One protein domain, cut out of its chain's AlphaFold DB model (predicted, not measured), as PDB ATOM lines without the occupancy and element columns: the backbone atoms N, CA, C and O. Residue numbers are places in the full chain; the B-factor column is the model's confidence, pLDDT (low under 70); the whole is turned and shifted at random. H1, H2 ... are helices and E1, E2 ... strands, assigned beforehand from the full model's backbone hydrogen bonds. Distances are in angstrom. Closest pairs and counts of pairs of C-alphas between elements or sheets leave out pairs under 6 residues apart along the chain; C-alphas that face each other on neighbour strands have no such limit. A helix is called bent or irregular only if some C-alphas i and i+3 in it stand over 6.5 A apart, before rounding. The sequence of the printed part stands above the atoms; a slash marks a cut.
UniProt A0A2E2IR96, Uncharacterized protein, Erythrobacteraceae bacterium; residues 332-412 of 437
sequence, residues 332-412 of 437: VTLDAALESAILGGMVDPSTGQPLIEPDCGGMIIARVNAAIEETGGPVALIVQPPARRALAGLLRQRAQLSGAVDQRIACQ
ATOM      1  N   VAL A 332       9.520  10.130 -33.149       84.44
ATOM      2  CA  VAL A 332       8.521  11.146 -33.493       84.44
ATOM      3  C   VAL A 332       7.889  10.761 -34.824       84.44
ATOM      4  O   VAL A 332       8.557  10.238 -35.712       84.44
ATOM      5  N   THR A 333       6.590  10.994 -34.970       85.88
ATOM      6  CA  THR A 333       5.861  10.779 -36.225       85.88
ATOM      7  C   THR A 333       5.173  12.067 -36.631       85.88
ATOM      8  O   THR A 333       4.700  12.811 -35.766       85.88
ATOM      9  N   LEU A 334       5.048  12.302 -37.935       84.56
ATOM     10  CA  LEU A 334       4.163  13.353 -38.425       84.56
ATOM     11  C   LEU A 334       2.695  12.962 -38.224       84.56
ATOM     12  O   LEU A 334       2.348  11.784 -38.114       84.56
ATOM     13  N   ASP A 335       1.834  13.973 -38.131       87.69
ATOM     14  CA  ASP A 335       0.396  13.752 -38.201       87.69
ATOM     15  C   ASP A 335       0.007  13.288 -39.613       87.69
ATOM     16  O   ASP A 335       0.550  13.773 -40.606       87.69
ATOM     17  N   ALA A 336      -0.939  12.351 -39.704       86.56
ATOM     18  CA  ALA A 336      -1.325  11.746 -40.974       86.56
ATOM     19  C   ALA A 336      -1.897  12.774 -41.967       86.56
ATOM     20  O   ALA A 336      -1.677  12.641 -43.172       86.56
ATOM     21  N   ALA A 337      -2.599  13.807 -41.484       86.50
ATOM     22  CA  ALA A 337      -3.128  14.860 -42.345       86.50
ATOM     23  C   ALA A 337      -1.999  15.745 -42.887       86.50
ATOM     24  O   ALA A 337      -2.001  16.077 -44.069       86.50
ATOM     25  N   LEU A 338      -1.006  16.064 -42.050       86.50
ATOM     26  CA  LEU A 338       0.172  16.829 -42.465       86.50
ATOM     27  C   LEU A 338       0.994  16.063 -43.505       86.50
ATOM     28  O   LEU A 338       1.389  16.622 -44.522       86.50
ATOM     29  N   GLU A 339       1.220  14.774 -43.276       85.94
ATOM     30  CA  GLU A 339       1.951  13.925 -44.213       85.94
ATOM     31  C   GLU A 339       1.206  13.773 -45.545       85.94
ATOM     32  O   GLU A 339       1.810  13.909 -46.606       85.94
ATOM     33  N   SER A 340      -0.118  13.591 -45.502       86.44
ATOM     34  CA  SER A 340      -0.955  13.550 -46.709       86.44
ATOM     35  C   SER A 340      -0.951  14.885 -47.457       86.44
ATOM     36  O   SER A 340      -0.935  14.885 -48.683       86.44
ATOM     37  N   ALA A 341      -0.927  16.017 -46.746       86.69
ATOM     38  CA  ALA A 341      -0.835  17.342 -47.356       86.69
ATOM     39  C   ALA A 341       0.517  17.564 -48.054       86.69
ATOM     40  O   ALA A 341       0.546  18.117 -49.148       86.69
ATOM     41  N   ILE A 342       1.619  17.083 -47.467       87.06
ATOM     42  CA  ILE A 342       2.946  17.120 -48.104       87.06
ATOM     43  C   ILE A 342       2.939  16.276 -49.382       87.06
ATOM     44  O   ILE A 342       3.380  16.737 -50.428       87.06
ATOM     45  N   LEU A 343       2.413  15.050 -49.315       87.38
ATOM     46  CA  LEU A 343       2.392  14.130 -50.454       87.38
ATOM     47  C   LEU A 343       1.417  14.539 -51.565       87.38
ATOM     48  O   LEU A 343       1.669  14.242 -52.727       87.38
ATOM     49  N   GLY A 344       0.310  15.195 -51.213       84.44
ATOM     50  CA  GLY A 344      -0.664  15.740 -52.162       84.44
ATOM     51  C   GLY A 344      -0.313  17.133 -52.690       84.44
ATOM     52  O   GLY A 344      -1.063  17.671 -53.503       84.44
ATOM     53  N   GLY A 345       0.782  17.727 -52.206       85.25
ATOM     54  CA  GLY A 345       1.269  19.032 -52.630       85.25
ATOM     55  C   GLY A 345       1.959  19.006 -53.994       85.25
ATOM     56  O   GLY A 345       1.873  18.046 -54.762       85.25
ATOM     57  N   MET A 346       2.667  20.090 -54.308       83.62
ATOM     58  CA  MET A 346       3.472  20.154 -55.527       83.62
ATOM     59  C   MET A 346       4.658  19.192 -55.438       83.62
ATOM     60  O   MET A 346       5.288  19.062 -54.393       83.62
ATOM     61  N   VAL A 347       4.988  18.555 -56.557       86.81
ATOM     62  CA  VAL A 347       6.189  17.733 -56.703       86.81
ATOM     63  C   VAL A 347       7.190  18.517 -57.534       86.81
ATOM     64  O   VAL A 347       6.832  19.091 -58.564       86.81
ATOM     65  N   ASP A 348       8.438  18.552 -57.091       82.69
ATOM     66  CA  ASP A 348       9.522  19.138 -57.864       82.69
ATOM     67  C   ASP A 348       9.786  18.271 -59.114       82.69
ATOM     68  O   ASP A 348      10.157  17.102 -58.978       82.69
ATOM     69  N   PRO A 349       9.616  18.810 -60.336       79.44
ATOM     70  CA  PRO A 349       9.790  18.044 -61.569       79.44
ATOM     71  C   PRO A 349      11.240  17.606 -61.814       79.44
ATOM     72  O   PRO A 349      11.470  16.707 -62.619       79.44
ATOM     73  N   SER A 350      12.219  18.229 -61.149       78.06
ATOM     74  CA  SER A 350      13.637  17.897 -61.300       78.06
ATOM     75  C   SER A 350      14.088  16.761 -60.381       78.06
ATOM     76  O   SER A 350      14.921  15.945 -60.776       78.06
ATOM     77  N   THR A 351      13.529  16.684 -59.171       75.06
ATOM     78  CA  THR A 351      13.908  15.683 -58.160       75.06
ATOM     79  C   THR A 351      12.855  14.597 -57.954       75.06
ATOM     80  O   THR A 351      13.159  13.582 -57.332       75.06
ATOM     81  N   GLY A 352      11.625  14.794 -58.439       79.81
ATOM     82  CA  GLY A 352      10.491  13.900 -58.199       79.81
ATOM     83  C   GLY A 352      10.016  13.886 -56.742       79.81
ATOM     84  O   GLY A 352       9.241  13.010 -56.360       79.81
ATOM     85  N   GLN A 353      10.486  14.823 -55.911       82.31
ATOM     86  CA  GLN A 353      10.206  14.854 -54.476       82.31
ATOM     87  C   GLN A 353       9.083  15.839 -54.134       82.31
ATOM     88  O   GLN A 353       8.935  16.858 -54.813       82.31
ATOM     89  N   PRO A 354       8.314  15.581 -53.060       84.75
ATOM     90  CA  PRO A 354       7.351  16.549 -52.549       84.75
ATOM     91  C   PRO A 354       8.032  17.874 -52.189       84.75
ATOM     92  O   PRO A 354       9.010  17.894 -51.437       84.75
ATOM     93  N   LEU A 355       7.500  18.981 -52.697       86.19
ATOM     94  CA  LEU A 355       7.945  20.321 -52.351       86.19
ATOM     95  C   LEU A 355       7.286  20.736 -51.035       86.19
ATOM     96  O   LEU A 355       6.062  20.787 -50.921       86.19
ATOM     97  N   ILE A 356       8.108  21.046 -50.036       86.12
ATOM     98  CA  ILE A 356       7.631  21.518 -48.738       86.12
ATOM     99  C   ILE A 356       7.695  23.042 -48.728       86.12
ATOM    100  O   ILE A 356       8.767  23.624 -48.893       86.12
ATOM    101  N   GLU A 357       6.550  23.689 -48.515       85.62
ATOM    102  CA  GLU A 357       6.479  25.145 -48.396       85.62
ATOM    103  C   GLU A 357       7.331  25.655 -47.216       85.62
ATOM    104  O   GLU A 357       7.351  25.010 -46.160       85.62
ATOM    105  N   PRO A 358       7.995  26.822 -47.334       84.94
ATOM    106  CA  PRO A 358       8.896  27.336 -46.299       84.94
ATOM    107  C   PRO A 358       8.258  27.464 -44.909       84.94
ATOM    108  O   PRO A 358       8.888  27.103 -43.912       84.94
ATOM    109  N   ASP A 359       7.004  27.919 -44.836       85.12
ATOM    110  CA  ASP A 359       6.281  28.098 -43.571       85.12
ATOM    111  C   ASP A 359       5.949  26.752 -42.914       85.12
ATOM    112  O   ASP A 359       6.171  26.554 -41.715       85.12
ATOM    113  N   CYS A 360       5.492  25.786 -43.718       86.06
ATOM    114  CA  CYS A 360       5.264  24.413 -43.276       86.06
ATOM    115  C   CYS A 360       6.572  23.773 -42.786       86.06
ATOM    116  O   CYS A 360       6.616  23.173 -41.709       86.06
ATOM    117  N   GLY A 361       7.666  23.970 -43.527       86.50
ATOM    118  CA  GLY A 361       8.987  23.482 -43.155       86.50
ATOM    119  C   GLY A 361       9.482  24.071 -41.831       86.50
ATOM    120  O   GLY A 361       9.932  23.331 -40.955       86.50
ATOM    121  N   GLY A 362       9.329  25.385 -41.641       84.69
ATOM    122  CA  GLY A 362       9.653  26.068 -40.386       84.69
ATOM    123  C   GLY A 362       8.856  25.529 -39.195       84.69
ATOM    124  O   GLY A 362       9.428  25.270 -38.134       84.69
ATOM    125  N   MET A 363       7.557  25.282 -39.384       87.75
ATOM    126  CA  MET A 363       6.701  24.666 -38.367       87.75
ATOM    127  C   MET A 363       7.169  23.249 -38.002       87.75
ATOM    128  O   MET A 363       7.257  22.927 -36.814       87.75
ATOM    129  N   ILE A 364       7.470  22.402 -38.993       87.25
ATOM    130  CA  ILE A 364       7.941  21.026 -38.768       87.25
ATOM    131  C   ILE A 364       9.232  21.039 -37.951       87.25
ATOM    132  O   ILE A 364       9.322  20.338 -36.946       87.25
ATOM    133  N   ILE A 365      10.197  21.879 -38.330       84.56
ATOM    134  CA  ILE A 365      11.485  21.998 -37.638       84.56
ATOM    135  C   ILE A 365      11.287  22.413 -36.179       84.56
ATOM    136  O   ILE A 365      11.806  21.754 -35.282       84.56
ATOM    137  N   ALA A 366      10.497  23.461 -35.926       84.31
ATOM    138  CA  ALA A 366      10.248  23.937 -34.567       84.31
ATOM    139  C   ALA A 366       9.640  22.838 -33.677       84.31
ATOM    140  O   ALA A 366      10.020  22.682 -32.517       84.31
ATOM    141  N   ARG A 367       8.725  22.031 -34.229       85.75
ATOM    142  CA  ARG A 367       8.099  20.913 -33.508       85.75
ATOM    143  C   ARG A 367       9.048  19.744 -33.283       85.75
ATOM    144  O   ARG A 367       8.990  19.133 -32.219       85.75
ATOM    145  N   VAL A 368       9.899  19.433 -34.257       84.12
ATOM    146  CA  VAL A 368      10.919  18.387 -34.122       84.12
ATOM    147  C   VAL A 368      11.945  18.781 -33.060       84.12
ATOM    148  O   VAL A 368      12.238  17.964 -32.194       84.12
ATOM    149  N   ASN A 369      12.412  20.032 -33.050       81.19
ATOM    150  CA  ASN A 369      13.357  20.524 -32.043       81.19
ATOM    151  C   ASN A 369      12.761  20.482 -30.631       81.19
ATOM    152  O   ASN A 369      13.386  19.935 -29.728       81.19
ATOM    153  N   ALA A 370      11.517  20.942 -30.459       82.31
ATOM    154  CA  ALA A 370      10.822  20.828 -29.176       82.31
ATOM    155  C   ALA A 370      10.702  19.364 -28.709       82.31
ATOM    156  O   ALA A 370      10.897  19.059 -27.536       82.31
ATOM    157  N   ALA A 371      10.433  18.431 -29.628       80.50
ATOM    158  CA  ALA A 371      10.368  17.010 -29.293       80.50
ATOM    159  C   ALA A 371      11.739  16.419 -28.909       80.50
ATOM    160  O   ALA A 371      11.799  15.533 -28.055       80.50
ATOM    161  N   ILE A 372      12.830  16.894 -29.516       76.19
ATOM    162  CA  ILE A 372      14.203  16.501 -29.159       76.19
ATOM    163  C   ILE A 372      14.537  16.986 -27.744       76.19
ATOM    164  O   ILE A 372      14.988  16.184 -26.923       76.19
ATOM    165  N   GLU A 373      14.248  18.254 -27.438       76.69
ATOM    166  CA  GLU A 373      14.449  18.845 -26.108       76.69
ATOM    167  C   GLU A 373      13.666  18.083 -25.028       76.69
ATOM    168  O   GLU A 373      14.236  17.683 -24.015       76.69
ATOM    169  N   GLU A 374      12.385  17.789 -25.271       78.25
ATOM    170  CA  GLU A 374      11.544  17.022 -24.342       78.25
ATOM    171  C   GLU A 374      12.046  15.586 -24.112       78.25
ATOM    172  O   GLU A 374      11.840  15.010 -23.042       78.25
ATOM    173  N   THR A 375      12.672  14.978 -25.123       72.94
ATOM    174  CA  THR A 375      13.111  13.576 -25.068       72.94
ATOM    175  C   THR A 375      14.528  13.422 -24.497       72.94
ATOM    176  O   THR A 375      14.930  12.303 -24.143       72.94
ATOM    177  N   GLY A 376      15.287  14.519 -24.390       67.94
ATOM    178  CA  GLY A 376      16.633  14.541 -23.815       67.94
ATOM    179  C   GLY A 376      17.596  13.595 -24.535       67.94
ATOM    180  O   GLY A 376      18.236  12.760 -23.902       67.94
ATOM    181  N   GLY A 377      17.612  13.616 -25.870       67.31
ATOM    182  CA  GLY A 377      18.510  12.778 -26.668       67.31
ATOM    183  C   GLY A 377      18.076  12.620 -28.127       67.31
ATOM    184  O   GLY A 377      17.078  13.215 -28.536       67.31
ATOM    185  N   PRO A 378      18.798  11.803 -28.917       67.19
ATOM    186  CA  PRO A 378      18.496  11.601 -30.330       67.19
ATOM    187  C   PRO A 378      17.122  10.951 -30.521       67.19
ATOM    188  O   PRO A 378      16.711  10.061 -29.767       67.19
ATOM    189  N   VAL A 379      16.409  11.399 -31.555       74.62
ATOM    190  CA  VAL A 379      15.054  10.952 -31.887       74.62
ATOM    191  C   VAL A 379      14.987  10.574 -33.361       74.62
ATOM    192  O   VAL A 379      15.429  11.326 -34.227       74.62
ATOM    193  N   ALA A 380      14.382   9.426 -33.662       81.00
ATOM    194  CA  ALA A 380      14.089   9.029 -35.031       81.00
ATOM    195  C   ALA A 380      12.741   9.607 -35.479       81.00
ATOM    196  O   ALA A 380      11.696   9.304 -34.899       81.00
ATOM    197  N   LEU A 381      12.743  10.406 -36.544       83.88
ATOM    198  CA  LEU A 381      11.511  10.777 -37.236       83.88
ATOM    199  C   LEU A 381      11.081   9.611 -38.139       83.88
ATOM    200  O   LEU A 381      11.877   9.149 -38.959       83.88
ATOM    201  N   ILE A 382       9.843   9.136 -37.986       85.00
ATOM    202  CA  ILE A 382       9.246   8.116 -38.857       85.00
ATOM    203  C   ILE A 382       8.196   8.749 -39.757       85.00
ATOM    204  O   ILE A 382       7.269   9.405 -39.277       85.00
ATOM    205  N   VAL A 383       8.355   8.499 -41.057       86.31
ATOM    206  CA  VAL A 383       7.486   8.985 -42.133       86.31
ATOM    207  C   VAL A 383       7.307   7.940 -43.228       86.31
ATOM    208  O   VAL A 383       8.041   6.945 -43.303       86.31
ATOM    209  N   GLN A 384       6.331   8.184 -44.092       82.38
ATOM    210  CA  GLN A 384       6.073   7.425 -45.299       82.38
ATOM    211  C   GLN A 384       7.261   7.531 -46.269       82.38
ATOM    212  O   GLN A 384       7.864   8.604 -46.391       82.38
ATOM    213  N   PRO A 385       7.595   6.442 -46.990       81.00
ATOM    214  CA  PRO A 385       8.742   6.414 -47.899       81.00
ATOM    215  C   PRO A 385       8.831   7.609 -48.869       81.00
ATOM    216  O   PRO A 385       9.903   8.215 -48.923       81.00
ATOM    217  N   PRO A 386       7.741   8.049 -49.539       82.12
ATOM    218  CA  PRO A 386       7.832   9.145 -50.508       82.12
ATOM    219  C   PRO A 386       8.128  10.515 -49.871       82.12
ATOM    220  O   PRO A 386       8.750  11.368 -50.497       82.12
ATOM    221  N   ALA A 387       7.739  10.733 -48.609       83.81
ATOM    222  CA  ALA A 387       7.977  11.994 -47.897       83.81
ATOM    223  C   ALA A 387       9.390  12.081 -47.294       83.81
ATOM    224  O   ALA A 387       9.882  13.169 -46.987       83.81
ATOM    225  N   ARG A 388      10.066  10.938 -47.113       85.38
ATOM    226  CA  ARG A 388      11.328  10.853 -46.368       85.38
ATOM    227  C   ARG A 388      12.424  11.736 -46.945       85.38
ATOM    228  O   ARG A 388      13.130  12.379 -46.175       85.38
ATOM    229  N   ARG A 389      12.607  11.741 -48.267       80.75
ATOM    230  CA  ARG A 389      13.725  12.458 -48.903       80.75
ATOM    231  C   ARG A 389      13.608  13.965 -48.715       80.75
ATOM    232  O   ARG A 389      14.549  14.587 -48.231       80.75
ATOM    233  N   ALA A 390      12.421  14.496 -49.000       85.06
ATOM    234  CA  ALA A 390      12.098  15.905 -48.834       85.06
ATOM    235  C   ALA A 390      12.273  16.346 -47.372       85.06
ATOM    236  O   ALA A 390      12.936  17.343 -47.090       85.06
ATOM    237  N   LEU A 391      11.761  15.553 -46.425       87.12
ATOM    238  CA  LEU A 391      11.899  15.841 -44.997       87.12
ATOM    239  C   LEU A 391      13.341  15.702 -44.497       87.12
ATOM    240  O   LEU A 391      13.775  16.505 -43.679       87.12
ATOM    241  N   ALA A 392      14.105  14.729 -44.997       82.06
ATOM    242  CA  ALA A 392      15.525  14.597 -44.678       82.06
ATOM    243  C   ALA A 392      16.319  15.814 -45.167       82.06
ATOM    244  O   ALA A 392      17.141  16.333 -44.418       82.06
ATOM    245  N   GLY A 393      16.053  16.283 -46.388       81.19
ATOM    246  CA  GLY A 393      16.669  17.492 -46.935       81.19
ATOM    247  C   GLY A 393      16.339  18.734 -46.106       81.19
ATOM    248  O   GLY A 393      17.249  19.443 -45.679       81.19
ATOM    249  N   LEU A 394      15.051  18.938 -45.802       84.19
ATOM    250  CA  LEU A 394      14.566  20.051 -44.980       84.19
ATOM    251  C   LEU A 394      15.253  20.100 -43.610       84.19
ATOM    252  O   LEU A 394      15.689  21.159 -43.159       84.19
ATOM    253  N   LEU A 395      15.325  18.952 -42.937       80.12
ATOM    254  CA  LEU A 395      15.867  18.875 -41.590       80.12
ATOM    255  C   LEU A 395      17.397  19.058 -41.584       80.12
ATOM    256  O   LEU A 395      17.899  19.810 -40.742       80.12
ATOM    257  N   ARG A 396      18.129  18.473 -42.552       70.56
ATOM    258  CA  ARG A 396      19.599  18.610 -42.658       70.56
ATOM    259  C   ARG A 396      20.026  20.055 -42.868       70.56
ATOM    260  O   ARG A 396      20.938  20.527 -42.197       70.56
ATOM    261  N   GLN A 397      19.331  20.771 -43.752       61.34
ATOM    262  CA  GLN A 397      19.665  22.151 -44.115       61.34
ATOM    263  C   GLN A 397      19.600  23.121 -42.921       61.34
ATOM    264  O   GLN A 397      20.241  24.168 -42.939       61.34
ATOM    265  N   ARG A 398      18.829  22.792 -41.873       53.75
ATOM    266  CA  ARG A 398      18.686  23.631 -40.672       53.75
ATOM    267  C   ARG A 398      19.340  23.057 -39.414       53.75
ATOM    268  O   ARG A 398      19.571  23.825 -38.486       53.75
ATOM    269  N   ALA A 399      19.699  21.771 -39.380       49.28
ATOM    270  CA  ALA A 399      20.494  21.187 -38.292       49.28
ATOM    271  C   ALA A 399      21.894  21.816 -38.190       49.28
ATOM    272  O   ALA A 399      22.362  22.083 -37.083       49.28
ATOM    273  N   GLN A 400      22.497  22.160 -39.335       40.94
ATOM    274  CA  GLN A 400      23.773  22.889 -39.427       40.94
ATOM    275  C   GLN A 400      23.746  24.261 -38.717       40.94
ATOM    276  O   GLN A 400      24.794  24.809 -38.398       40.94
ATOM    277  N   LEU A 401      22.561  24.810 -38.420       31.88
ATOM    278  CA  LEU A 401      22.390  26.095 -37.729       31.88
ATOM    279  C   LEU A 401      22.162  25.956 -36.212       31.88
ATOM    280  O   LEU A 401      22.108  26.970 -35.519       31.88
ATOM    281  N   SER A 402      21.970  24.744 -35.675       28.11
ATOM    282  CA  SER A 402      21.584  24.548 -34.261       28.11
ATOM    283  C   SER A 402      22.310  23.408 -33.531       28.11
ATOM    284  O   SER A 402      21.970  23.118 -32.390       28.11
ATOM    285  N   GLY A 403      23.318  22.779 -34.144       30.69
ATOM    286  CA  GLY A 403      24.330  21.962 -33.456       30.69
ATOM    287  C   GLY A 403      23.897  20.599 -32.894       30.69
ATOM    288  O   GLY A 403      24.762  19.775 -32.641       30.69
ATOM    289  N   ALA A 404      22.606  20.298 -32.737       28.53
ATOM    290  CA  ALA A 404      22.168  19.182 -31.886       28.53
ATOM    291  C   ALA A 404      21.294  18.108 -32.567       28.53
ATOM    292  O   ALA A 404      20.347  17.620 -31.947       28.53
ATOM    293  N   VAL A 405      21.552  17.710 -33.825       33.25
ATOM    294  CA  VAL A 405      20.682  16.701 -34.468       33.25
ATOM    295  C   VAL A 405      21.412  15.585 -35.221       33.25
ATOM    296  O   VAL A 405      21.785  15.744 -36.379       33.25
ATOM    297  N   ASP A 406      21.503  14.392 -34.611       36.72
ATOM    298  CA  ASP A 406      21.726  13.139 -35.356       36.72
ATOM    299  C   ASP A 406      20.396  12.711 -35.999       36.72
ATOM    300  O   ASP A 406      19.514  12.107 -35.386       36.72
ATOM    301  N   GLN A 407      20.208  13.139 -37.242       43.56
ATOM    302  CA  GLN A 407      18.905  13.276 -37.893       43.56
ATOM    303  C   GLN A 407      18.584  12.095 -38.821       43.56
ATOM    304  O   GLN A 407      18.217  12.239 -39.993       43.56
ATOM    305  N   ARG A 408      18.753  10.876 -38.307       43.38
ATOM    306  CA  ARG A 408      18.582   9.644 -39.090       43.38
ATOM    307  C   ARG A 408      17.107   9.239 -39.138       43.38
ATOM    308  O   ARG A 408      16.613   8.508 -38.288       43.38
ATOM    309  N   ILE A 409      16.402   9.731 -40.159       43.56
ATOM    310  CA  ILE A 409      14.991   9.407 -40.443       43.56
ATOM    311  C   ILE A 409      14.851   7.921 -40.811       43.56
ATOM    312  O   ILE A 409      15.496   7.441 -41.753       43.56
ATOM    313  N   ALA A 410      13.981   7.203 -40.100       33.28
ATOM    314  CA  ALA A 410      13.657   5.801 -40.361       33.28
ATOM    315  C   ALA A 410      12.321   5.694 -41.123       33.28
ATOM    316  O   ALA A 410      11.332   6.308 -40.738       33.28
ATOM    317  N   CYS A 411      12.271   4.909 -42.202       33.34
ATOM    318  CA  CYS A 411      11.030   4.642 -42.943       33.34
ATOM    319  C   CYS A 411      10.354   3.372 -42.424       33.34
ATOM    320  O   CYS A 411      11.033   2.390 -42.124       33.34
ATOM    321  N   GLN A 412       9.019   3.354 -42.388       31.28
ATOM    322  CA  GLN A 412       8.257   2.131 -42.135       31.28
ATOM    323  C   GLN A 412       7.795   1.508 -43.468       31.28
ATOM    324  O   GLN A 412       7.118   2.191 -44.239       31.28
TER     325      GLN A 412
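AT A GLANCE: This is residues 332 to 412 of the 437 residues of an uncharacterized protein of Erythrobacteraceae bacterium (UniProt A0A2E2IR96). Two helices, H2 and H3, lie over one face of a narrow strip of short parallel pairings, and the short helix H1 lies off the strip's edge at residues 332 to 333: in the strip the strand E1 runs between residues 332 to 333 and residues 410 to 411, near the two ends of the printed part. H3 reaches from near H1 toward the long helix H2 and is about perpendicular to both, at 88 degrees to H1 and 79 degrees to H2, while the loop of residues 344 to 357 makes one end of the longest axis and the end of H2 lies at the other. The printed part has 81 residues, with three named helices and one named strand in the order H1, H2, E1, H3, and it is mostly helix. It is compact, with a radius of gyration of the C-alphas of 12.2 A, though only just elongated in outline, spanning 37 by 24 by 20 A.

IN THESE COORDINATES: H1, residues 336 to 343, begins with C-alpha 336 at (-1.325, 11.746, -40.974) and measures 10.5 A from first to last C-alpha. H2, residues 358 to 375, is the longest helix, 25.6 A from C-alpha 358 at (8.896, 27.336, -46.299) to C-alpha 375. E1, residues 380 to 383, measures 9.7 A. H3, residues 385 to 399, measures 21.2 A and ends with C-alpha 399 at (20.494, 21.187, -38.292). H3 is irregular, but only just: C-alphas 386 and 389 are 6.9 A apart.

HOW THE PARTS SIT: H1 touches H3, which meets it with residues 386 to 387 alone; the closest C-alphas, those of Leu 343 and Ala 387, are 6.5 A apart. Their lines are about perpendicular, at 88 degrees. H2 and H3 only just touch, with 3 pairs of C-alphas within 8 A, through residues 361 to 365 of H2 and 394 to 398 of H3 alone. Their closest C-alphas, those of Ile 365 and Leu 395, are 6.7 A apart, and their lines are about perpendicular, at 79 degrees. H1 and H2 are apart. H2 and E1 are only just apart, with their closest C-alphas at 8.2 A. E1 and H3 meet only through their link. E1 pairs with no named strand, but residues 332 to 333 pair parallel with its residues 381 to 382, and residues 410 to 411 pair parallel with its residues 382 to 383. In H1 and H2 every O i to N i+4 pair is within hydrogen-bond range; in H3 8 of 11 are.

THE WHOLE: The two C-alphas farthest apart, those of Pro 349 and Gly 376, are 38.5 A apart. The printed part has no cut. The link from H1 to H2, 14 residues, is long, while those from H2 to E1 and from E1 to H3 are tight. Residues 400 to 412 hold no named element. The mean pLDDT of the printed part is 73.9; it is under 70 in residues 376 to 378 and 397 to 412.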